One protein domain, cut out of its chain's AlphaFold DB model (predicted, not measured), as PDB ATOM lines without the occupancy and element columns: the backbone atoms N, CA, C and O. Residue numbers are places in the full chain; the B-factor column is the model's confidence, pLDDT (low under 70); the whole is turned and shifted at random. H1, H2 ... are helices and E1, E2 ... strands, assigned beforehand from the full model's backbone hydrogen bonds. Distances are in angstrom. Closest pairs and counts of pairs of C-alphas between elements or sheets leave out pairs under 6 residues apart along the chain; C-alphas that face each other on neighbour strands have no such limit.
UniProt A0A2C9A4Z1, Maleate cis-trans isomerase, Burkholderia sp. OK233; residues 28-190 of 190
ATOM      1  N   ILE A  28     -42.411  35.104  50.365       58.81
ATOM      2  CA  ILE A  28     -43.485  36.050  50.037       58.81
ATOM      3  C   ILE A  28     -42.888  37.195  49.214       58.81
ATOM      4  O   ILE A  28     -42.168  38.047  49.733       58.81
ATOM      5  N   GLY A  29     -43.185  37.197  47.912       56.56
ATOM      6  CA  GLY A  29     -42.868  38.290  46.993       56.56
ATOM      7  C   GLY A  29     -44.068  39.221  46.818       56.56
ATOM      8  O   GLY A  29     -45.187  38.753  46.614       56.56
ATOM      9  N   LEU A  30     -43.842  40.534  46.894       59.03
ATOM     10  CA  LEU A  30     -44.887  41.550  46.796       59.03
ATOM     11  C   LEU A  30     -44.700  42.414  45.541       59.03
ATOM     12  O   LEU A  30     -43.655  43.034  45.356       59.03
ATOM     13  N   VAL A  31     -45.750  42.527  44.725       52.09
ATOM     14  CA  VAL A  31     -45.858  43.534  43.658       52.09
ATOM     15  C   VAL A  31     -46.806  44.625  44.148       52.09
ATOM     16  O   VAL A  31     -48.006  44.392  44.265       52.09
ATOM     17  N   VAL A  32     -46.281  45.816  44.454       53.03
ATOM     18  CA  VAL A  32     -47.105  46.993  44.784       53.03
ATOM     19  C   VAL A  32     -47.032  47.979  43.628       53.03
ATOM     20  O   VAL A  32     -45.949  48.421  43.266       53.03
ATOM     21  N   LEU A  33     -48.186  48.345  43.074       50.72
ATOM     22  CA  LEU A  33     -48.302  49.222  41.903       50.72
ATOM     23  C   LEU A  33     -48.242  50.730  42.227       50.72
ATOM     24  O   LEU A  33     -48.372  51.531  41.312       50.72
ATOM     25  N   ALA A  34     -48.074  51.148  43.491       49.44
ATOM     26  CA  ALA A  34     -48.163  52.578  43.834       49.44
ATOM     27  C   ALA A  34     -47.286  53.071  45.003       49.44
ATOM     28  O   ALA A  34     -46.834  54.208  44.951       49.44
ATOM     29  N   THR A  35     -47.033  52.278  46.053       54.47
ATOM     30  CA  THR A  35     -46.167  52.678  47.188       54.47
ATOM     31  C   THR A  35     -45.554  51.457  47.878       54.47
ATOM     32  O   THR A  35     -45.996  50.998  48.932       54.47
ATOM     33  N   ASP A  36     -44.515  50.900  47.268       62.75
ATOM     34  CA  ASP A  36     -43.719  49.822  47.857       62.75
ATOM     35  C   ASP A  36     -43.081  50.233  49.194       62.75
ATOM     36  O   ASP A  36     -43.057  49.429  50.118       62.75
ATOM     37  N   HIS A  37     -42.672  51.494  49.359       61.25
ATOM     38  CA  HIS A  37     -42.025  51.980  50.584       61.25
ATOM     39  C   HIS A  37     -42.873  51.866  51.858       61.25
ATOM     40  O   HIS A  37     -42.358  51.432  52.888       61.25
ATOM     41  N   THR A  38     -44.154  52.246  51.814       67.12
ATOM     42  CA  THR A  38     -45.028  52.198  52.999       67.12
ATOM     43  C   THR A  38     -45.336  50.757  53.379       67.12
ATOM     44  O   THR A  38     -45.207  50.386  54.543       67.12
ATOM     45  N   ASN A  39     -45.673  49.924  52.391       70.88
ATOM     46  CA  ASN A  39     -45.950  48.511  52.628       70.88
ATOM     47  C   ASN A  39     -44.702  47.779  53.119       70.88
ATOM     48  O   ASN A  39     -44.778  47.070  54.112       70.88
ATOM     49  N   GLU A  40     -43.544  47.995  52.491       72.75
ATOM     50  CA  GLU A  40     -42.275  47.412  52.932       72.75
ATOM     51  C   GLU A  40     -41.925  47.850  54.364       72.75
ATOM     52  O   GLU A  40     -41.506  47.025  55.177       72.75
ATOM     53  N   HIS A  41     -42.127  49.128  54.704       74.44
ATOM     54  CA  HIS A  41     -41.869  49.655  56.046       74.44
ATOM     55  C   HIS A  41     -42.776  49.028  57.111       74.44
ATOM     56  O   HIS A  41     -42.284  48.595  58.153       74.44
ATOM     57  N   GLU A  42     -44.083  48.961  56.858       81.25
ATOM     58  CA  GLU A  42     -45.048  48.379  57.791       81.25
ATOM     59  C   GLU A  42     -44.864  46.863  57.905       81.25
ATOM     60  O   GLU A  42     -44.818  46.313  59.002       81.25
ATOM     61  N   TRP A  43     -44.662  46.170  56.785       79.25
ATOM     62  CA  TRP A  43     -44.524  44.718  56.777       79.25
ATOM     63  C   TRP A  43     -43.240  44.255  57.447       79.25
ATOM     64  O   TRP A  43     -43.275  43.238  58.125       79.25
ATOM     65  N   ARG A  44     -42.135  45.009  57.375       76.50
ATOM     66  CA  ARG A  44     -40.940  44.694  58.179       76.50
ATOM     67  C   ARG A  44     -41.208  44.680  59.686       76.50
ATOM     68  O   ARG A  44     -40.495  43.996  60.410       76.50
ATOM     69  N   LYS A  45     -42.212  45.421  60.164       82.12
ATOM     70  CA  LYS A  45     -42.620  45.406  61.578       82.12
ATOM     71  C   LYS A  45     -43.575  44.255  61.896       82.12
ATOM     72  O   LYS A  45     -43.623  43.807  63.035       82.12
ATOM     73  N   LEU A  46     -44.357  43.809  60.912       84.50
ATOM     74  CA  LEU A  46     -45.407  42.801  61.089       84.50
ATOM     75  C   LEU A  46     -44.917  41.372  60.809       84.50
ATOM     76  O   LEU A  46     -45.306  40.435  61.504       84.50
ATOM     77  N   LEU A  47     -44.051  41.200  59.810       83.81
ATOM     78  CA  LEU A  47     -43.459  39.928  59.402       83.81
ATOM     79  C   LEU A  47     -42.210  39.636  60.240       83.81
ATOM     80  O   LEU A  47     -41.082  39.748  59.772       83.81
ATOM     81  N   THR A  48     -42.435  39.305  61.509       81.50
ATOM     82  CA  THR A  48     -41.384  39.020  62.504       81.50
ATOM     83  C   THR A  48     -41.208  37.528  62.782       81.50
ATOM     84  O   THR A  48     -40.428  37.144  63.651       81.50
ATOM     85  N   GLN A  49     -41.948  36.670  62.076       83.25
ATOM     86  CA  GLN A  49     -41.880  35.227  62.269       83.25
ATOM     87  C   GLN A  49     -40.511  34.686  61.843       83.25
ATOM     88  O   GLN A  49     -40.002  35.020  60.775       83.25
ATOM     89  N   ASP A  50     -39.958  33.778  62.650       77.00
ATOM     90  CA  ASP A  50     -38.722  33.078  62.308       77.00
ATOM     91  C   ASP A  50     -38.842  32.332  60.965       77.00
ATOM     92  O   ASP A  50     -39.851  31.664  60.684       77.00
ATOM     93  N   GLY A  51     -37.800  32.459  60.141       72.25
ATOM     94  CA  GLY A  51     -37.722  31.873  58.802       72.25
ATOM     95  C   GLY A  51     -38.558  32.570  57.719       72.25
ATOM     96  O   GLY A  51     -38.730  31.991  56.646       72.25
ATOM     97  N   VAL A  52     -39.088  33.775  57.972       77.00
ATOM     98  CA  VAL A  52     -39.857  34.562  56.991       77.00
ATOM     99  C   VAL A  52     -39.077  35.809  56.573       77.00
ATOM    100  O   VAL A  52     -38.736  36.650  57.400       77.00
ATOM    101  N   ALA A  53     -38.831  35.946  55.270       81.50
ATOM    102  CA  ALA A  53     -38.225  37.130  54.671       81.50
ATOM    103  C   ALA A  53     -39.241  37.896  53.810       81.50
ATOM    104  O   ALA A  53     -40.155  37.309  53.230       81.50
ATOM    105  N   CYS A  54     -39.053  39.211  53.704       80.81
ATOM    106  CA  CYS A  54     -39.874  40.098  52.883       80.81
ATOM    107  C   CYS A  54     -38.993  40.844  51.877       80.81
ATOM    108  O   CYS A  54     -37.953  41.398  52.242       80.81
ATOM    109  N   THR A  55     -39.438  40.915  50.623       84.19
ATOM    110  CA  THR A  55     -38.805  41.726  49.580       84.19
ATOM    111  C   THR A  55     -39.839  42.551  48.822       84.19
ATOM    112  O   THR A  55     -41.009  42.187  48.740       84.19
ATOM    113  N   ALA A  56     -39.379  43.647  48.231       84.50
ATOM    114  CA  ALA A  56     -40.130  44.481  47.303       84.50
ATOM    115  C   ALA A  56     -39.236  44.838  46.099       84.50
ATOM    116  O   ALA A  56     -38.020  44.612  46.173       84.50
ATOM    117  N   PRO A  57     -39.787  45.402  45.008       86.88
ATOM    118  CA  PRO A  57     -39.028  45.731  43.805       86.88
ATOM    119  C   PRO A  57     -37.749  46.532  44.062       86.88
ATOM    120  O   PRO A  57     -36.682  46.138  43.595       86.88
ATOM    121  N   ILE A  58     -37.823  47.617  44.842       86.56
ATOM    122  CA  ILE A  58     -36.649  48.455  45.108       86.56
ATOM    123  C   ILE A  58     -35.612  47.753  45.994       86.56
ATOM    124  O   ILE A  58     -34.412  47.837  45.729       86.56
ATOM    125  N   THR A  59     -36.050  47.005  47.011       87.94
ATOM    126  CA  THR A  59     -35.159  46.202  47.864       87.94
ATOM    127  C   THR A  59     -34.423  45.144  47.046       87.94
ATOM    128  O   THR A  59     -33.206  44.999  47.179       87.94
ATOM    129  N   ALA A  60     -35.139  44.456  46.157       91.81
ATOM    130  CA  ALA A  60     -34.568  43.461  45.268       91.81
ATOM    131  C   ALA A  60     -33.603  44.077  44.248       91.81
ATOM    132  O   ALA A  60     -32.519  43.543  44.040       91.81
ATOM    133  N   ALA A  61     -33.952  45.221  43.654       93.62
ATOM    134  CA  ALA A  61     -33.081  45.930  42.719       93.62
ATOM    135  C   ALA A  61     -31.755  46.338  43.373       93.62
ATOM    136  O   ALA A  61     -30.689  46.129  42.801       93.62
ATOM    137  N   LEU A  62     -31.803  46.854  44.602       93.50
ATOM    138  CA  LEU A  62     -30.603  47.199  45.363       93.50
ATOM    139  C   LEU A  62     -29.767  45.966  45.726       93.50
ATOM    140  O   LEU A  62     -28.541  46.034  45.695       93.50
ATOM    141  N   ALA A  63     -30.405  44.843  46.068       94.94
ATOM    142  CA  ALA A  63     -29.704  43.583  46.303       94.94
ATOM    143  C   ALA A  63     -29.024  43.067  45.023       94.94
ATOM    144  O   ALA A  63     -27.858  42.684  45.070       94.94
ATOM    145  N   ALA A  64     -29.712  43.146  43.882       96.94
ATOM    146  CA  ALA A  64     -29.192  42.756  42.576       96.94
ATOM    147  C   ALA A  64     -28.000  43.624  42.136       96.94
ATOM    148  O   ALA A  64     -26.977  43.094  41.712       96.94
ATOM    149  N   LEU A  65     -28.100  44.950  42.281       96.88
ATOM    150  CA  LEU A  65     -27.006  45.879  41.972       96.88
ATOM    151  C   LEU A  65     -25.760  45.587  42.820       96.88
ATOM    152  O   LEU A  65     -24.653  45.561  42.287       96.88
ATOM    153  N   ARG A  66     -25.941  45.294  44.116       96.62
ATOM    154  CA  ARG A  66     -24.841  44.882  45.002       96.62
ATOM    155  C   ARG A  66     -24.233  43.542  44.600       96.62
ATOM    156  O   ARG A  66     -23.013  43.443  44.553       96.62
ATOM    157  N   ALA A  67     -25.050  42.536  44.290       97.25
ATOM    158  CA  ALA A  67     -24.559  41.229  43.850       97.25
ATOM    159  C   ALA A  67     -23.723  41.329  42.566       97.25
ATOM    160  O   ALA A  67     -22.735  40.624  42.407       97.25
ATOM    161  N   LEU A  68     -24.072  42.264  41.682       97.44
ATOM    162  CA  LEU A  68     -23.334  42.552  40.453       97.44
ATOM    163  C   LEU A  68     -22.162  43.530  40.640       97.44
ATOM    164  O   LEU A  68     -21.515  43.874  39.653       97.44
ATOM    165  N   SER A  69     -21.885  43.975  41.872       97.19
ATOM    166  CA  SER A  69     -20.843  44.966  42.186       97.19
ATOM    167  C   SER A  69     -20.961  46.256  41.359       97.19
ATOM    168  O   SER A  69     -19.964  46.809  40.903       97.19
ATOM    169  N   VAL A  70     -22.192  46.723  41.130       97.75
ATOM    170  CA  VAL A  70     -22.476  47.948  40.371       97.75
ATOM    171  C   VAL A  70     -22.450  49.157  41.302       97.75
ATOM    172  O   VAL A  70     -23.225  49.225  42.255       97.75
ATOM    173  N   GLU A  71     -21.634  50.156  40.973       96.88
ATOM    174  CA  GLU A  71     -21.562  51.441  41.678       96.88
ATOM    175  C   GLU A  71     -22.202  52.579  40.873       96.88
ATOM    176  O   GLU A  71     -22.622  53.587  41.444       96.88
ATOM    177  N   ARG A  72     -22.276  52.446  39.541       97.25
ATOM    178  CA  ARG A  72     -22.815  53.463  38.626       97.25
ATOM    179  C   ARG A  72     -23.822  52.853  37.659       97.25
ATOM    180  O   ARG A  72     -23.460  52.084  36.773       97.25
ATOM    181  N   ALA A  73     -25.085  53.245  37.770       97.06
ATOM    182  CA  ALA A  73     -26.158  52.712  36.936       97.06
ATOM    183  C   ALA A  73     -26.862  53.799  36.116       97.06
ATOM    184  O   ALA A  73     -26.902  54.973  36.487       97.06
ATOM    185  N   ALA A  74     -27.467  53.387  35.007       95.50
ATOM    186  CA  ALA A  74     -28.501  54.158  34.335       95.50
ATOM    187  C   ALA A  74     -29.883  53.715  34.826       95.50
ATOM    188  O   ALA A  74     -30.101  52.526  35.047       95.50
ATOM    189  N   LEU A  75     -30.824  54.651  34.944       92.06
ATOM    190  CA  LEU A  75     -32.200  54.386  35.362       92.06
ATOM    191  C   LEU A  75     -33.178  54.648  34.207       92.06
ATOM    192  O   LEU A  75     -33.290  55.775  33.724       92.06
ATOM    193  N   LEU A  76     -33.900  53.613  33.780       89.62
ATOM    194  CA  LEU A  76     -35.020  53.705  32.842       89.62
ATOM    195  C   LEU A  76     -36.335  53.548  33.608       89.62
ATOM    196  O   LEU A  76     -36.520  52.576  34.336       89.62
ATOM    197  N   THR A  77     -37.251  54.495  33.439       82.75
ATOM    198  CA  THR A  77     -38.497  54.589  34.216       82.75
ATOM    199  C   THR A  77     -39.612  55.169  33.341       82.75
ATOM    200  O   THR A  77     -39.351  56.067  32.546       82.75
ATOM    201  N   PRO A  78     -40.862  54.687  33.423       70.50
ATOM    202  CA  PRO A  78     -41.975  55.286  32.686       70.50
ATOM    203  C   PRO A  78     -42.500  56.570  33.346       70.50
ATOM    204  O   PRO A  78     -43.275  57.298  32.727       70.50
ATOM    205  N   HIS A  79     -42.109  56.831  34.598       67.25
ATOM    206  CA  HIS A  79     -42.716  57.855  35.437       67.25
ATOM    207  C   HIS A  79     -42.265  59.273  35.071       67.25
ATOM    208  O   HIS A  79     -41.205  59.496  34.477       67.25
ATOM    209  N   VAL A  80     -43.083  60.241  35.481       64.69
ATOM    210  CA  VAL A  80     -42.799  61.676  35.378       64.69
ATOM    211  C   VAL A  80     -41.607  62.082  36.253       64.69
ATOM    212  O   VAL A  80     -41.301  61.441  37.261       64.69
ATOM    213  N   CYS A  81     -40.941  63.181  35.888       67.50
ATOM    214  CA  CYS A  81     -39.673  63.618  36.485       67.50
ATOM    215  C   CYS A  81     -39.685  63.738  38.021       67.50
ATOM    216  O   CYS A  81     -38.696  63.394  38.661       67.50
ATOM    217  N   SER A  82     -40.803  64.145  38.631       63.03
ATOM    218  CA  SER A  82     -40.902  64.320  40.090       63.03
ATOM    219  C   SER A  82     -40.737  63.019  40.888       63.03
ATOM    220  O   SER A  82     -40.157  63.032  41.970       63.03
ATOM    221  N   ILE A  83     -41.205  61.886  40.356       69.19
ATOM    222  CA  ILE A  83     -41.037  60.561  40.981       69.19
ATOM    223  C   ILE A  83     -39.593  60.073  40.795       69.19
ATOM    224  O   ILE A  83     -39.000  59.444  41.673       69.19
ATOM    225  N   ASN A  84     -39.006  60.419  39.655       72.25
ATOM    226  CA  ASN A  84     -37.687  59.971  39.242       72.25
ATOM    227  C   ASN A  84     -36.556  60.572  40.087       72.25
ATOM    228  O   ASN A  84     -35.603  59.858  40.404       72.25
ATOM    229  N   ASP A  85     -36.672  61.837  40.499       77.75
ATOM    230  CA  ASP A  85     -35.686  62.478  41.382       77.75
ATOM    231  C   ASP A  85     -35.674  61.842  42.776       77.75
ATOM    232  O   ASP A  85     -34.609  61.597  43.348       77.75
ATOM    233  N   TYR A  86     -36.852  61.492  43.299       80.69
ATOM    234  CA  TYR A  86     -36.961  60.758  44.556       80.69
ATOM    235  C   TYR A  86     -36.326  59.364  44.450       80.69
ATOM    236  O   TYR A  86     -35.519  58.987  45.301       80.69
ATOM    237  N   MET A  87     -36.632  58.607  43.389       82.00
ATOM    238  CA  MET A  87     -36.041  57.282  43.170       82.00
ATOM    239  C   MET A  87     -34.523  57.345  43.021       82.00
ATOM    240  O   MET A  87     -33.818  56.521  43.605       82.00
ATOM    241  N   ARG A  88     -34.013  58.340  42.284       86.75
ATOM    242  CA  ARG A  88     -32.578  58.610  42.193       86.75
ATOM    243  C   ARG A  88     -31.991  58.803  43.587       86.75
ATOM    244  O   ARG A  88     -31.107  58.043  43.968       86.75
ATOM    245  N   GLY A  89     -32.518  59.751  44.361       87.56
ATOM    246  CA  GLY A  89     -32.029  60.029  45.711       87.56
ATOM    247  C   GLY A  89     -32.073  58.799  46.624       87.56
ATOM    248  O   GLY A  89     -31.135  58.549  47.379       87.56
ATOM    249  N   TYR A  90     -33.122  57.979  46.518       87.06
ATOM    250  CA  TYR A  90     -33.260  56.747  47.293       87.06
ATOM    251  C   TYR A  90     -32.175  55.708  46.968       87.06
ATOM    252  O   TYR A  90     -31.649  55.064  47.885       87.06
ATOM    253  N   ILE A  91     -31.852  55.529  45.683       90.50
ATOM    254  CA  ILE A  91     -30.823  54.588  45.221       90.50
ATOM    255  C   ILE A  91     -29.421  55.118  45.557       90.50
ATOM    256  O   ILE A  91     -28.597  54.382  46.103       90.50
ATOM    257  N   GLU A  92     -29.177  56.409  45.328       93.94
ATOM    258  CA  GLU A  92     -27.888  57.059  45.592       93.94
ATOM    259  C   GLU A  92     -27.528  57.069  47.076       93.94
ATOM    260  O   GLU A  92     -26.391  56.761  47.435       93.94
ATOM    261  N   ALA A  93     -28.507  57.295  47.957       91.50
ATOM    262  CA  ALA A  93     -28.327  57.191  49.406       91.50
ATOM    263  C   ALA A  93     -27.887  55.788  49.875       91.50
ATOM    264  O   ALA A  93     -27.502  55.614  51.030       91.50
ATOM    265  N   ARG A  94     -27.955  54.776  49.001       91.81
ATOM    266  CA  ARG A  94     -27.590  53.378  49.277       91.81
ATOM    267  C   ARG A  94     -26.374  52.908  48.479       91.81
ATOM    268  O   ARG A  94     -26.140  51.705  48.388       91.81
ATOM    269  N   GLY A  95     -25.593  53.851  47.951       92.44
ATOM    270  CA  GLY A  95     -24.262  53.596  47.402       92.44
ATOM    271  C   GLY A  95     -24.204  53.337  45.899       92.44
ATOM    272  O   GLY A  95     -23.130  53.017  45.407       92.44
ATOM    273  N   VAL A  96     -25.308  53.496  45.159       95.94
ATOM    274  CA  VAL A  96     -25.309  53.362  43.692       95.94
ATOM    275  C   VAL A  96     -25.612  54.711  43.050       95.94
ATOM    276  O   VAL A  96     -26.720  55.226  43.170       95.94
ATOM    277  N   ARG A  97     -24.639  55.288  42.344       96.38
ATOM    278  CA  ARG A  97     -24.789  56.561  41.628       96.38
ATOM    279  C   ARG A  97     -25.615  56.371  40.358       96.38
ATOM    280  O   ARG A  97     -25.287  55.511  39.541       96.38
ATOM    281  N   ILE A  98     -26.621  57.215  40.130       94.38
ATOM    282  CA  ILE A  98     -27.392  57.189  38.880       94.38
ATOM    283  C   ILE A  98     -26.799  58.208  37.909       94.38
ATOM    284  O   ILE A  98     -27.049  59.408  38.000       94.38
ATOM    285  N   THR A  99     -25.986  57.741  36.964       93.94
ATOM    286  CA  THR A  99     -25.258  58.625  36.037       93.94
ATOM    287  C   THR A  99     -26.117  59.080  34.864       93.94
ATOM    288  O   THR A  99     -25.893  60.157  34.308       93.94
ATOM    289  N   ARG A 100     -27.117  58.285  34.476       91.75
ATOM    290  CA  ARG A 100     -28.034  58.591  33.373       91.75
ATOM    291  C   ARG A 100     -29.457  58.218  33.735       91.75
ATOM    292  O   ARG A 100     -29.692  57.231  34.426       91.75
ATOM    293  N   MET A 101     -30.405  58.983  33.206       88.62
ATOM    294  CA  MET A 101     -31.822  58.660  33.291       88.62
ATOM    295  C   MET A 101     -32.474  58.798  31.924       88.62
ATOM    296  O   MET A 101     -32.156  59.725  31.180       88.62
ATOM    297  N   ALA A 102     -33.390  57.888  31.612       85.06
ATOM    298  CA  ALA A 102     -34.299  58.018  30.482       85.06
ATOM    299  C   ALA A 102     -35.720  57.672  30.917       85.06
ATOM    300  O   ALA A 102     -35.936  56.904  31.858       85.06
ATOM    301  N   LEU A 103     -36.682  58.266  30.221       81.12
ATOM    302  CA  LEU A 103     -38.089  58.156  30.545       81.12
ATOM    303  C   LEU A 103     -38.946  58.192  29.285       81.12
ATOM    304  O   LEU A 103     -38.625  58.901  28.336       81.12
ATOM    305  N   PHE A 104     -40.010  57.389  29.285       73.19
ATOM    306  CA  PHE A 104     -41.030  57.399  28.229       73.19
ATOM    307  C   PHE A 104     -42.108  58.468  28.474       73.19
ATOM    308  O   PHE A 104     -42.925  58.705  27.592       73.19
ATOM    309  N   GLU A 105     -42.092  59.093  29.659       69.50
ATOM    310  CA  GLU A 105     -42.988  60.175  30.084       69.50
ATOM    311  C   GLU A 105     -44.469  59.859  29.833       69.50
ATOM    312  O   GLU A 105     -45.191  60.590  29.155       69.50
ATOM    313  N   HIS A 106     -44.932  58.730  30.372       67.31
ATOM    314  CA  HIS A 106     -46.285  58.267  30.110       67.31
ATOM    315  C   HIS A 106     -47.032  57.948  31.407       67.31
ATOM    316  O   HIS A 106     -46.645  57.063  32.163       67.31
ATOM    317  N   ALA A 107     -48.113  58.689  31.668       64.31
ATOM    318  CA  ALA A 107     -48.843  58.632  32.936       64.31
ATOM    319  C   ALA A 107     -49.824  57.448  33.048       64.31
ATOM    320  O   ALA A 107     -50.279  57.137  34.147       64.31
ATOM    321  N   ASN A 108     -50.185  56.803  31.933       68.44
ATOM    322  CA  ASN A 108     -51.134  55.692  31.926       68.44
ATOM    323  C   ASN A 108     -50.413  54.334  31.965       68.44
ATOM    324  O   ASN A 108     -49.911  53.857  30.947       68.44
ATOM    325  N   ASP A 109     -50.437  53.658  33.114       65.75
ATOM    326  CA  ASP A 109     -49.783  52.352  33.296       65.75
ATOM    327  C   ASP A 109     -50.243  51.275  32.297       65.75
ATOM    328  O   ASP A 109     -49.455  50.410  31.904       65.75
ATOM    329  N   LYS A 110     -51.503  51.325  31.837       64.19
ATOM    330  CA  LYS A 110     -52.023  50.365  30.844       64.19
ATOM    331  C   LYS A 110     -51.365  50.538  29.479       64.19
ATOM    332  O   LYS A 110     -51.243  49.568  28.735       64.19
ATOM    333  N   GLU A 111     -50.983  51.762  29.143       70.50
ATOM    334  CA  GLU A 111     -50.273  52.091  27.910       70.50
ATOM    335  C   GLU A 111     -48.770  51.842  28.067       70.50
ATOM    336  O   GLU A 111     -48.166  51.261  27.168       70.50
ATOM    337  N   VAL A 112     -48.189  52.122  29.242       71.19
ATOM    338  CA  VAL A 112     -46.801  51.740  29.576       71.19
ATOM    339  C   VAL A 112     -46.574  50.238  29.388       71.19
ATOM    340  O   VAL A 112     -45.577  49.830  28.796       71.19
ATOM    341  N   ALA A 113     -47.518  49.396  29.819       73.94
ATOM    342  CA  ALA A 113     -47.435  47.942  29.643       73.94
ATOM    343  C   ALA A 113     -47.420  47.488  28.163       73.94
ATOM    344  O   ALA A 113     -47.044  46.350  27.855       73.94
ATOM    345  N   ARG A 114     -47.841  48.369  27.244       78.25
ATOM    346  CA  ARG A 114     -47.898  48.135  25.794       78.25
ATOM    347  C   ARG A 114     -46.706  48.715  25.038       78.25
ATOM    348  O   ARG A 114     -46.652  48.508  23.829       78.25
ATOM    349  N   ILE A 115     -45.770  49.391  25.713       77.75
ATOM    350  CA  ILE A 115     -44.511  49.812  25.090       77.75
ATOM    351  C   ILE A 115     -43.856  48.574  24.483       77.75
ATOM    352  O   ILE A 115     -43.695  47.539  25.140       77.75
ATOM    353  N   ASP A 116     -43.562  48.666  23.191       81.75
ATOM    354  CA  ASP A 116     -43.077  47.541  22.419       81.75
ATOM    355  C   ASP A 116     -41.607  47.227  22.739       81.75
ATOM    356  O   ASP A 116     -40.831  48.051  23.237       81.75
ATOM    357  N   THR A 117     -41.220  45.994  22.431       82.56
ATOM    358  CA  THR A 117     -39.883  45.467  22.699       82.56
ATOM    359  C   THR A 117     -38.780  46.237  21.967       82.56
ATOM    360  O   THR A 117     -37.680  46.367  22.505       82.56
ATOM    361  N   ALA A 118     -39.039  46.762  20.764       85.00
ATOM    362  CA  ALA A 118     -38.037  47.495  19.989       85.00
ATOM    363  C   ALA A 118     -37.749  48.865  20.618       85.00
ATOM    364  O   ALA A 118     -36.586  49.237  20.774       85.00
ATOM    365  N   SER A 119     -38.790  49.565  21.072       86.94
ATOM    366  CA  SER A 119     -38.674  50.818  21.824       86.94
ATOM    367  C   SER A 119     -37.896  50.629  23.133       86.94
ATOM    368  O   SER A 119     -37.007  51.424  23.450       86.94
ATOM    369  N   LEU A 120     -38.173  49.549  23.876       87.25
ATOM    370  CA  LEU A 120     -37.422  49.207  25.091       87.25
ATOM    371  C   LEU A 120     -35.954  48.904  24.797       87.25
ATOM    372  O   LEU A 120     -35.075  49.429  25.480       87.25
ATOM    373  N   ARG A 121     -35.687  48.100  23.763       89.62
ATOM    374  CA  ARG A 121     -34.330  47.766  23.325       89.62
ATOM    375  C   ARG A 121     -33.537  49.022  22.984       89.62
ATOM    376  O   ARG A 121     -32.476  49.232  23.562       89.62
ATOM    377  N   ALA A 122     -34.087  49.897  22.143       89.94
ATOM    378  CA  ALA A 122     -33.427  51.137  21.744       89.94
ATOM    379  C   ALA A 122     -33.108  52.047  22.945       89.94
ATOM    380  O   ALA A 122     -32.023  52.626  23.021       89.94
ATOM    381  N   ALA A 123     -34.026  52.159  23.912       90.56
ATOM    382  CA  ALA A 123     -33.807  52.948  25.122       90.56
ATOM    383  C   ALA A 123     -32.692  52.362  26.009       90.56
ATOM    384  O   ALA A 123     -31.815  53.098  26.470       90.56
ATOM    385  N   ILE A 124     -32.705  51.044  26.227       93.31
ATOM    386  CA  ILE A 124     -31.707  50.334  27.041       93.31
ATOM    387  C   ILE A 124     -30.329  50.400  26.382       93.31
ATOM    388  O   ILE A 124     -29.350  50.712  27.058       93.31
ATOM    389  N   GLU A 125     -30.246  50.179  25.071       93.44
ATOM    390  CA  GLU A 125     -28.999  50.271  24.309       93.44
ATOM    391  C   GLU A 125     -28.407  51.678  24.372       93.44
ATOM    392  O   GLU A 125     -27.236  51.842  24.720       93.44
ATOM    393  N   ARG A 126     -29.232  52.708  24.147       92.44
ATOM    394  CA  ARG A 126     -28.802  54.108  24.236       92.44
ATOM    395  C   ARG A 126     -28.241  54.459  25.614       92.44
ATOM    396  O   ARG A 126     -27.261  55.197  25.699       92.44
ATOM    397  N   LEU A 127     -28.848  53.964  26.693       93.06
ATOM    398  CA  LEU A 127     -28.331  54.154  28.051       93.06
ATOM    399  C   LEU A 127     -27.037  53.362  28.273       93.06
ATOM    400  O   LEU A 127     -26.044  53.929  28.727       93.06
ATOM    401  N   GLY A 128     -27.031  52.079  27.912       94.12
ATOM    402  CA  GLY A 128     -25.922  51.152  28.133       94.12
ATOM    403  C   GLY A 128     -24.647  51.509  27.370       94.12
ATOM    404  O   GLY A 128     -23.552  51.254  27.866       94.12
ATOM    405  N   GLN A 129     -24.753  52.170  26.218       94.06
ATOM    406  CA  GLN A 129     -23.597  52.626  25.436       94.06
ATOM    407  C   GLN A 129     -22.782  53.738  26.121       94.06
ATOM    408  O   GLN A 129     -21.641  53.985  25.732       94.06
ATOM    409  N   ASN A 130     -23.311  54.394  27.159       93.81
ATOM    410  CA  ASN A 130     -22.573  55.441  27.868       93.81
ATOM    411  C   ASN A 130     -21.412  54.839  28.686       93.81
ATOM    412  O   ASN A 130     -21.632  53.898  29.453       93.81
ATOM    413  N   PRO A 131     -20.178  55.366  28.582       93.88
ATOM    414  CA  PRO A 131     -19.003  54.784  29.238       93.88
ATOM    415  C   PRO A 131     -19.028  54.891  30.771       93.88
ATOM    416  O   PRO A 131     -18.374  54.108  31.449       93.88
ATOM    417  N   ASP A 132     -19.796  55.823  31.333       94.50
ATOM    418  CA  ASP A 132     -19.946  56.026  32.777       94.50
ATOM    419  C   ASP A 132     -21.090  55.212  33.406       94.50
ATOM    420  O   ASP A 132     -21.364  55.352  34.600       94.50
ATOM    421  N   VAL A 133     -21.748  54.357  32.620       95.69
ATOM    422  CA  VAL A 133     -22.788  53.419  33.056       95.69
ATOM    423  C   VAL A 133     -22.193  52.016  33.143       95.69
ATOM    424  O   VAL A 133     -21.651  51.522  32.154       95.69
ATOM    425  N   GLU A 134     -22.323  51.355  34.293       98.19
ATOM    426  CA  GLU A 134     -21.906  49.959  34.498       98.19
ATOM    427  C   GLU A 134     -23.063  48.981  34.298       98.19
ATOM    428  O   GLU A 134     -22.830  47.883  33.808       98.19
ATOM    429  N   ALA A 135     -24.299  49.382  34.612       98.06
ATOM    430  CA  ALA A 135     -25.510  48.595  34.375       98.06
ATOM    431  C   ALA A 135     -26.716  49.482  34.040       98.06
ATOM    432  O   ALA A 135     -26.779  50.646  34.442       98.06
ATOM    433  N   VAL A 136     -27.704  48.921  33.341       97.44
ATOM    434  CA  VAL A 136     -28.993  49.584  33.091       97.44
ATOM    435  C   VAL A 136     -30.057  48.969  33.997       97.44
ATOM    436  O   VAL A 136     -30.344  47.777  33.903       97.44
ATOM    437  N   PHE A 137     -30.662  49.786  34.858       95.88
ATOM    438  CA  PHE A 137     -31.787  49.397  35.701       95.88
ATOM    439  C   PHE A 137     -33.102  49.946  35.135       95.88
ATOM    440  O   PHE A 137     -33.327  51.153  35.074       95.88
ATOM    441  N   VAL A 138     -33.989  49.040  34.733       93.62
ATOM    442  CA  VAL A 138     -35.350  49.312  34.274       93.62
ATOM    443  C   VAL A 138     -36.299  49.221  35.464       93.62
ATOM    444  O   VAL A 138     -36.784  48.147  35.833       93.62
ATOM    445  N   SER A 139     -36.554  50.364  36.087       89.00
ATOM    446  CA  SER A 139     -37.403  50.447  37.267       89.00
ATOM    447  C   SER A 139     -38.867  50.597  36.881       89.00
ATOM    448  O   SER A 139     -39.416  51.697  36.856       89.00
ATOM    449  N   CYS A 140     -39.491  49.471  36.552       83.00
ATOM    450  CA  CYS A 140     -40.926  49.358  36.335       83.00
ATOM    451  C   CYS A 140     -41.346  47.888  36.359       83.00
ATOM    452  O   CYS A 140     -40.667  47.036  35.785       83.00
ATOM    453  N   THR A 141     -42.495  47.593  36.962       80.38
ATOM    454  CA  THR A 141     -43.095  46.250  36.947       80.38
ATOM    455  C   THR A 141     -43.984  46.000  35.723       80.38
ATOM    456  O   THR A 141     -44.315  44.851  35.440       80.38
ATOM    457  N   SER A 142     -44.342  47.043  34.968       79.75
ATOM    458  CA  SER A 142     -45.162  46.949  33.748       79.75
ATOM    459  C   SER A 142     -44.338  46.712  32.476       79.75
ATOM    460  O   SER A 142     -44.884  46.267  31.466       79.75
ATOM    461  N   LEU A 143     -43.027  46.985  32.502       80.38
ATOM    462  CA  LEU A 143     -42.144  46.799  31.347       80.38
ATOM    463  C   LEU A 143     -41.663  45.346  31.250       80.38
ATOM    464  O   LEU A 143     -41.102  44.778  32.187       80.38
ATOM    465  N   ARG A 144     -41.879  44.740  30.081       84.38
ATOM    466  CA  ARG A 144     -41.656  43.312  29.835       84.38
ATOM    467  C   ARG A 144     -40.316  43.102  29.136       84.38
ATOM    468  O   ARG A 144     -40.249  43.148  27.915       84.38
ATOM    469  N   ILE A 145     -39.257  42.876  29.915       87.62
ATOM    470  CA  ILE A 145     -37.913  42.613  29.364       87.62
ATOM    471  C   ILE A 145     -37.337  41.244  29.733       87.62
ATOM    472  O   ILE A 145     -36.266  40.909  29.250       87.62
ATOM    473  N   ALA A 146     -38.020  40.461  30.577       86.12
ATOM    474  CA  ALA A 146     -37.472  39.238  31.175       86.12
ATOM    475  C   ALA A 146     -36.956  38.216  30.146       86.12
ATOM    476  O   ALA A 146     -35.931  37.587  30.375       86.12
ATOM    477  N   GLU A 147     -37.634  38.085  29.006       87.31
ATOM    478  CA  GLU A 147     -37.274  37.125  27.952       87.31
ATOM    479  C   GLU A 147     -36.113  37.598  27.067       87.31
ATOM    480  O   GLU A 147     -35.497  36.787  26.387       87.31
ATOM    481  N   ILE A 148     -35.792  38.895  27.089       90.75
ATOM    482  CA  ILE A 148     -34.772  39.498  26.219       90.75
ATOM    483  C   ILE A 148     -33.564  40.040  26.988       90.75
ATOM    484  O   ILE A 148     -32.686  40.643  26.376       90.75
ATOM    485  N   VAL A 149     -33.491  39.852  28.315       94.94
ATOM    486  CA  VAL A 149     -32.391  40.383  29.145       94.94
ATOM    487  C   VAL A 149     -31.033  39.934  28.609       94.94
ATOM    488  O   VAL A 149     -30.194  40.785  28.331       94.94
ATOM    489  N   SER A 150     -30.829  38.634  28.386       93.81
ATOM    490  CA  SER A 150     -29.554  38.097  27.886       93.81
ATOM    491  C   SER A 150     -29.143  38.697  26.539       93.81
ATOM    492  O   SER A 150     -27.969  38.991  26.322       93.81
ATOM    493  N   GLU A 151     -30.102  38.916  25.635       94.19
ATOM    494  CA  GLU A 151     -29.840  39.547  24.338       94.19
ATOM    495  C   GLU A 151     -29.450  41.020  24.490       94.19
ATOM    496  O   GLU A 151     -28.523  41.489  23.831       94.19
ATOM    497  N   LEU A 152     -30.150  41.753  25.362       95.44
ATOM    498  CA  LEU A 152     -29.842  43.149  25.661       95.44
ATOM    499  C   LEU A 152     -28.440  43.273  26.262       95.44
ATOM    500  O   LEU A 152     -27.647  44.094  25.805       95.44
ATOM    501  N   GLU A 153     -28.113  42.430  27.244       97.12
ATOM    502  CA  GLU A 153     -26.795  42.393  27.883       97.12
ATOM    503  C   GLU A 153     -25.679  42.059  26.895       97.12
ATOM    504  O   GLU A 153     -24.601  42.649  26.980       97.12
ATOM    505  N   ALA A 154     -25.919  41.147  25.950       94.81
ATOM    506  CA  ALA A 154     -24.972  40.854  24.880       94.81
ATOM    507  C   ALA A 154     -24.735  42.087  23.990       94.81
ATOM    508  O   ALA A 154     -23.588  42.402  23.674       94.81
ATOM    509  N   GLY A 155     -25.799  42.825  23.652       94.62
ATOM    510  CA  GLY A 155     -25.725  44.036  22.831       94.62
ATOM    511  C   GLY A 155     -24.952  45.190  23.477       94.62
ATOM    512  O   GLY A 155     -24.212  45.892  22.789       94.62
ATOM    513  N   ILE A 156     -25.075  45.380  24.797       96.19
ATOM    514  CA  ILE A 156     -24.400  46.481  25.518       96.19
ATOM    515  C   ILE A 156     -23.155  46.052  26.304       96.19
ATOM    516  O   ILE A 156     -22.460  46.899  26.864       96.19
ATOM    517  N   SER A 157     -22.872  44.748  26.379       97.00
ATOM    518  CA  SER A 157     -21.791  44.151  27.180       97.00
ATOM    519  C   SER A 157     -21.811  44.520  28.673       97.00
ATOM    520  O   SER A 157     -20.781  44.468  29.352       97.00
ATOM    521  N   LYS A 158     -22.989  44.846  29.209       98.06
ATOM    522  CA  LYS A 158     -23.226  45.328  30.580       98.06
ATOM    523  C   LYS A 158     -24.499  44.697  31.148       98.06
ATOM    524  O   LYS A 158     -25.390  44.396  30.357       98.06
ATOM    525  N   PRO A 159     -24.611  44.501  32.474       97.81
ATOM    526  CA  PRO A 159     -25.816  43.950  33.076       97.81
ATOM    527  C   PRO A 159     -27.060  44.801  32.805       97.81
ATOM    528  O   PRO A 159     -27.007  46.038  32.829       97.81
ATOM    529  N   VAL A 160     -28.191  44.126  32.613       97.69
ATOM    530  CA  VAL A 160     -29.514  44.743  32.494       97.69
ATOM    531  C   VAL A 160     -30.417  44.139  33.560       97.69
ATOM    532  O   VAL A 160     -30.614  42.931  33.634       97.69
ATOM    533  N   ILE A 161     -30.980  44.997  34.403       95.88
ATOM    534  CA  ILE A 161     -31.794  44.601  35.552       95.88
ATOM    535  C   ILE A 161     -33.171  45.237  35.382       95.88
ATOM    536  O   ILE A 161     -33.260  46.403  35.015       95.88
ATOM    537  N   SER A 162     -34.254  44.521  35.690       93.88
ATOM    538  CA  SER A 162     -35.573  45.138  35.897       93.88
ATOM    539  C   SER A 162     -36.110  44.859  37.288       93.88
ATOM    540  O   SER A 162     -35.668  43.917  37.944       93.88
ATOM    541  N   SER A 163     -37.103  45.638  37.721       91.12
ATOM    542  CA  SER A 163     -37.837  45.398  38.971       91.12
ATOM    543  C   SER A 163     -38.336  43.955  39.088       91.12
ATOM    544  O   SER A 163     -38.091  43.298  40.097       91.12
ATOM    545  N   ASN A 164     -38.981  43.438  38.037       89.19
ATOM    546  CA  ASN A 164     -39.503  42.068  38.018       89.19
ATOM    547  C   ASN A 164     -38.372  41.032  38.080       89.19
ATOM    548  O   ASN A 164     -38.456  40.062  38.829       89.19
ATOM    549  N   PHE A 165     -37.302  41.258  37.315       91.38
ATOM    550  CA  PHE A 165     -36.178  40.331  37.206       91.38
ATOM    551  C   PHE A 165     -35.362  40.255  38.503       91.38
ATOM    552  O   PHE A 165     -35.064  39.167  38.992       91.38
ATOM    553  N   ALA A 166     -35.083  41.411  39.112       93.88
ATOM    554  CA  ALA A 166     -34.422  41.503  40.405       93.88
ATOM    555  C   ALA A 166     -35.254  40.856  41.511       93.88
ATOM    556  O   ALA A 166     -34.707  40.152  42.352       93.88
ATOM    557  N   MET A 167     -36.573  41.071  41.508       90.56
ATOM    558  CA  MET A 167     -37.466  40.502  42.515       90.56
ATOM    559  C   MET A 167     -37.524  38.976  42.437       90.56
ATOM    560  O   MET A 167     -37.449  38.332  43.478       90.56
ATOM    561  N   ALA A 168     -37.603  38.403  41.232       90.62
ATOM    562  CA  ALA A 168     -37.554  36.953  41.049       90.62
ATOM    563  C   ALA A 168     -36.233  36.365  41.575       90.62
ATOM    564  O   ALA A 168     -36.254  35.442  42.387       90.62
ATOM    565  N   TRP A 169     -35.096  36.952  41.186       94.25
ATOM    566  CA  TRP A 169     -33.777  36.541  41.677       94.25
ATOM    567  C   TRP A 169     -33.666  36.666  43.204       94.25
ATOM    568  O   TRP A 169     -33.275  35.721  43.883       94.25
ATOM    569  N   HIS A 170     -34.065  37.806  43.770       93.38
ATOM    570  CA  HIS A 170     -33.939  38.049  45.205       93.38
ATOM    571  C   HIS A 170     -34.860  37.137  46.019       93.38
ATOM    572  O   HIS A 170     -34.457  36.676  47.079       93.38
ATOM    573  N   ALA A 171     -36.060  36.822  45.522       88.94
ATOM    574  CA  ALA A 171     -36.952  35.861  46.166       88.94
ATOM    575  C   ALA A 171     -36.342  34.451  46.213       88.94
ATOM    576  O   ALA A 171     -36.410  33.812  47.258       88.94
ATOM    577  N   LEU A 172     -35.698  33.992  45.130       88.38
ATOM    578  CA  LEU A 172     -34.969  32.716  45.116       88.38
ATOM    579  C   LEU A 172     -33.818  32.718  46.127       88.38
ATOM    580  O   LEU A 172     -33.688  31.781  46.909       88.38
ATOM    581  N   ARG A 173     -33.028  33.799  46.165       89.69
ATOM    582  CA  ARG A 173     -31.909  33.931  47.107       89.69
ATOM    583  C   ARG A 173     -32.373  34.011  48.553       89.69
ATOM    584  O   ARG A 173     -31.781  33.358  49.392       89.69
ATOM    585  N   LEU A 174     -33.459  34.723  48.850       85.56
ATOM    586  CA  LEU A 174     -34.081  34.712  50.180       85.56
ATOM    587  C   LEU A 174     -34.659  33.342  50.553       85.56
ATOM    588  O   LEU A 174     -34.845  33.086  51.740       85.56
ATOM    589  N   ALA A 175     -34.911  32.487  49.556       82.25
ATOM    590  CA  ALA A 175     -35.376  31.115  49.706       82.25
ATOM    591  C   ALA A 175     -34.278  30.050  49.657       82.25
ATOM    592  O   ALA A 175     -34.583  28.862  49.670       82.25
ATOM    593  N   GLY A 176     -33.004  30.451  49.607       82.69
ATOM    594  CA  GLY A 176     -31.880  29.521  49.749       82.69
ATOM    595  C   GLY A 176     -31.677  28.678  48.507       82.69
ATOM    596  O   GLY A 176     -30.860  27.765  48.493       82.69
ATOM    597  N   VAL A 177     -32.413  28.998  47.447       86.94
ATOM    598  CA  VAL A 177     -32.166  28.469  46.123       86.94
ATOM    599  C   VAL A 177     -30.969  29.247  45.607       86.94
ATOM    600  O   VAL A 177     -31.059  30.461  45.422       86.94
ATOM    601  N   GLU A 178     -29.849  28.560  45.398       89.25
ATOM    602  CA  GLU A 178     -28.589  29.129  44.894       89.25
ATOM    603  C   GLU A 178     -28.313  28.751  43.432       89.25
ATOM    604  O   GLU A 178     -27.253  29.067  42.893       89.25
ATOM    605  N   ASP A 179     -29.285  28.118  42.767       92.31
ATOM    606  CA  ASP A 179     -29.176  27.720  41.365       92.31
ATOM    607  C   ASP A 179     -28.736  28.894  40.487       92.31
ATOM    608  O   ASP A 179     -29.256  30.016  40.584       92.31
ATOM    609  N   ARG A 180     -27.765  28.613  39.614       94.00
ATOM    610  CA  ARG A 180     -27.236  29.564  38.641       94.00
ATOM    611  C   ARG A 180     -27.792  29.245  37.267       94.00
ATOM    612  O   ARG A 180     -27.587  28.158  36.733       94.00
ATOM    613  N   GLU A 181     -28.410  30.243  36.651       93.69
ATOM    614  CA  GLU A 181     -28.973  30.168  35.306       93.69
ATOM    615  C   GLU A 181     -28.357  31.255  34.403       93.69
ATOM    616  O   GLU A 181     -29.043  32.205  34.018       93.69
ATOM    617  N   PRO A 182     -27.067  31.140  34.007       92.69
ATOM    618  CA  PRO A 182     -26.381  32.179  33.229       92.69
ATOM    619  C   PRO A 182     -27.060  32.514  31.896       92.69
ATOM    620  O   PRO A 182     -26.916  33.619  31.382       92.69
ATOM    621  N   HIS A 183     -27.833  31.573  31.347       91.81
ATOM    622  CA  HIS A 183     -28.597  31.759  30.116       91.81
ATOM    623  C   HIS A 183     -29.710  32.819  30.237       91.81
ATOM    624  O   HIS A 183     -30.179  33.311  29.211       91.81
ATOM    625  N   ARG A 184     -30.119  33.198  31.458       92.56
ATOM    626  CA  ARG A 184     -31.117  34.252  31.722       92.56
ATOM    627  C   ARG A 184     -30.516  35.655  31.855       92.56
ATOM    628  O   ARG A 184     -31.267  36.624  31.870       92.56
ATOM    629  N   GLY A 185     -29.193  35.768  31.963       94.75
ATOM    630  CA  GLY A 185     -28.476  37.033  32.112       94.75
ATOM    631  C   GLY A 185     -27.534  37.040  33.316       94.75
ATOM    632  O   GLY A 185     -27.546  36.139  34.159       94.75
ATOM    633  N   ARG A 186     -26.712  38.087  33.421       97.19
ATOM    634  CA  ARG A 186     -25.608  38.204  34.389       97.19
ATOM    635  C   ARG A 186     -26.061  38.161  35.844       97.19
ATOM    636  O   ARG A 186     -25.307  37.676  36.686       97.19
ATOM    637  N   LEU A 187     -27.273  38.637  36.147       97.19
ATOM    638  CA  LEU A 187     -27.830  38.574  37.502       97.19
ATOM    639  C   LEU A 187     -28.096  37.130  37.950       97.19
ATOM    640  O   LEU A 187     -27.742  36.758  39.060       97.19
ATOM    641  N   PHE A 188     -28.669  36.297  37.082       95.12
ATOM    642  CA  PHE A 188     -28.959  34.893  37.399       95.12
ATOM    643  C   PHE A 188     -27.717  33.994  37.329       95.12
ATOM    644  O   PHE A 188     -27.785  32.820  37.687       95.12
ATOM    645  N   ALA A 189     -26.572  34.537  36.912       94.81
ATOM    646  CA  ALA A 189     -25.277  33.887  37.070       94.81
ATOM    647  C   ALA A 189     -24.682  34.046  38.487       94.81
ATOM    648  O   ALA A 189     -23.684  33.383  38.772       94.81
ATOM    649  N   GLN A 190     -25.257  34.911  39.341       91.75
ATOM    650  CA  GLN A 190     -24.794  35.160  40.716       91.75
ATOM    651  C   GLN A 190     -25.245  34.067  41.678       91.75
ATOM    652  O   GLN A 190     -26.477  33.874  41.791       91.75
TER     653      GLN A 190
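AT A GLANCE: This is residues 28 to 190 of the 190 residues of the protein "Maleate cis-trans isomerase" of Burkholderia sp. OK233 (UniProt A0A2C9A4Z1). A twisted sheet of four parallel strands stands between helices, with H2 and H3 over one face and H5 and H6 over the other, making three layers. H7 packs on H2 and grazes the sheet, while H1 lies off the sheet beyond the first residues of H2, and residues 45 to 50 stick out. The printed part has 163 residues with seven named helices and four named strands, in the order H1 H2 E1 H3 E2 H4 H5 E3 H6 E4 H7; the sheet's order is E2 E1 E3 E4, and the class is mixed, helices and strands. It is compact, with a radius of gyration of the C-alphas of 15.2 A and spans of 44 by 35 by 29 A.

HOW THE PARTS SIT: Residues 28 to 29 pair, parallel, with residues 54 to 55. H1, residues 36 to 46, is close but not clearly touching H2, residues 57 to 67, about perpendicular at 88 degrees; the closest C-alphas are those of Asp 36 and Pro 57, 7.4 A apart. H2 lies over E3, residues 135 to 138, at a height over the sheet of 9.8 A. E1, residues 72 to 77, H3, residues 81 to 92, and E2, residues 97 to 103, form a strand-helix-strand unit, two parallel neighbour strands with a helix between, with a right-handed crossover. Between E1 and E2, N 73 and O 97 are within hydrogen-bond range at 2.9 A. H3 is on the same face as H2, and its closest C-alphas to E2 are those of Arg 88 and Ile 98, 6.3 A. H4, residues 109 to 112, is not on the sheet. H5, residues 117 to 128, is on the opposite face, over E1 and E3, at a height of 8.3 A; E2, H4, H5 and E3 form a split unit, with E1 between its strands and a right-handed crossover. Between E1 and E3, N 76 and O 137 are 2.8 A apart. E3, H6, residues 149 to 156, and E4, residues 160 to 162, form another right-handed unit; N 138 and O 161 are 2.8 A apart. H5 and H6 touch at a steep tilt of 47 degrees, closest at the C-alphas of Gly 128 and Ile 156, 5.6 A. H7, residues 163 to 174, touches H2, closest at the C-alphas of Ala 60 and Met 167, 5.0 A. In H2, H5, H6 and H7 every O i to N i+4 pair is within hydrogen-bond range; H1 has 6 of 7, H3 7 of 8, and H4 is too short for such a pair.

IN THESE COORDINATES: H1 begins at C-alpha 36 (-43.719, 49.822, 47.857) and is 15.1 A long; H2 is 15.2 A, H3 16.3 A, H5 16.0 A and H7 15.9 A. E1 is 16.3 A and E2 17.4 A. H7 ends at C-alpha 174 (-34.081, 34.712, 50.180).

THE WHOLE: The C-alphas farthest apart are those of Asp 50 and Ala 122, 44.7 A. The printed part has no cut and no long link; residues 175 to 190 hold no named element. The mean pLDDT of the printed part is 85.2, with residues 28 to 38, 79 to 83 and 105 to 110 holding the values under 70.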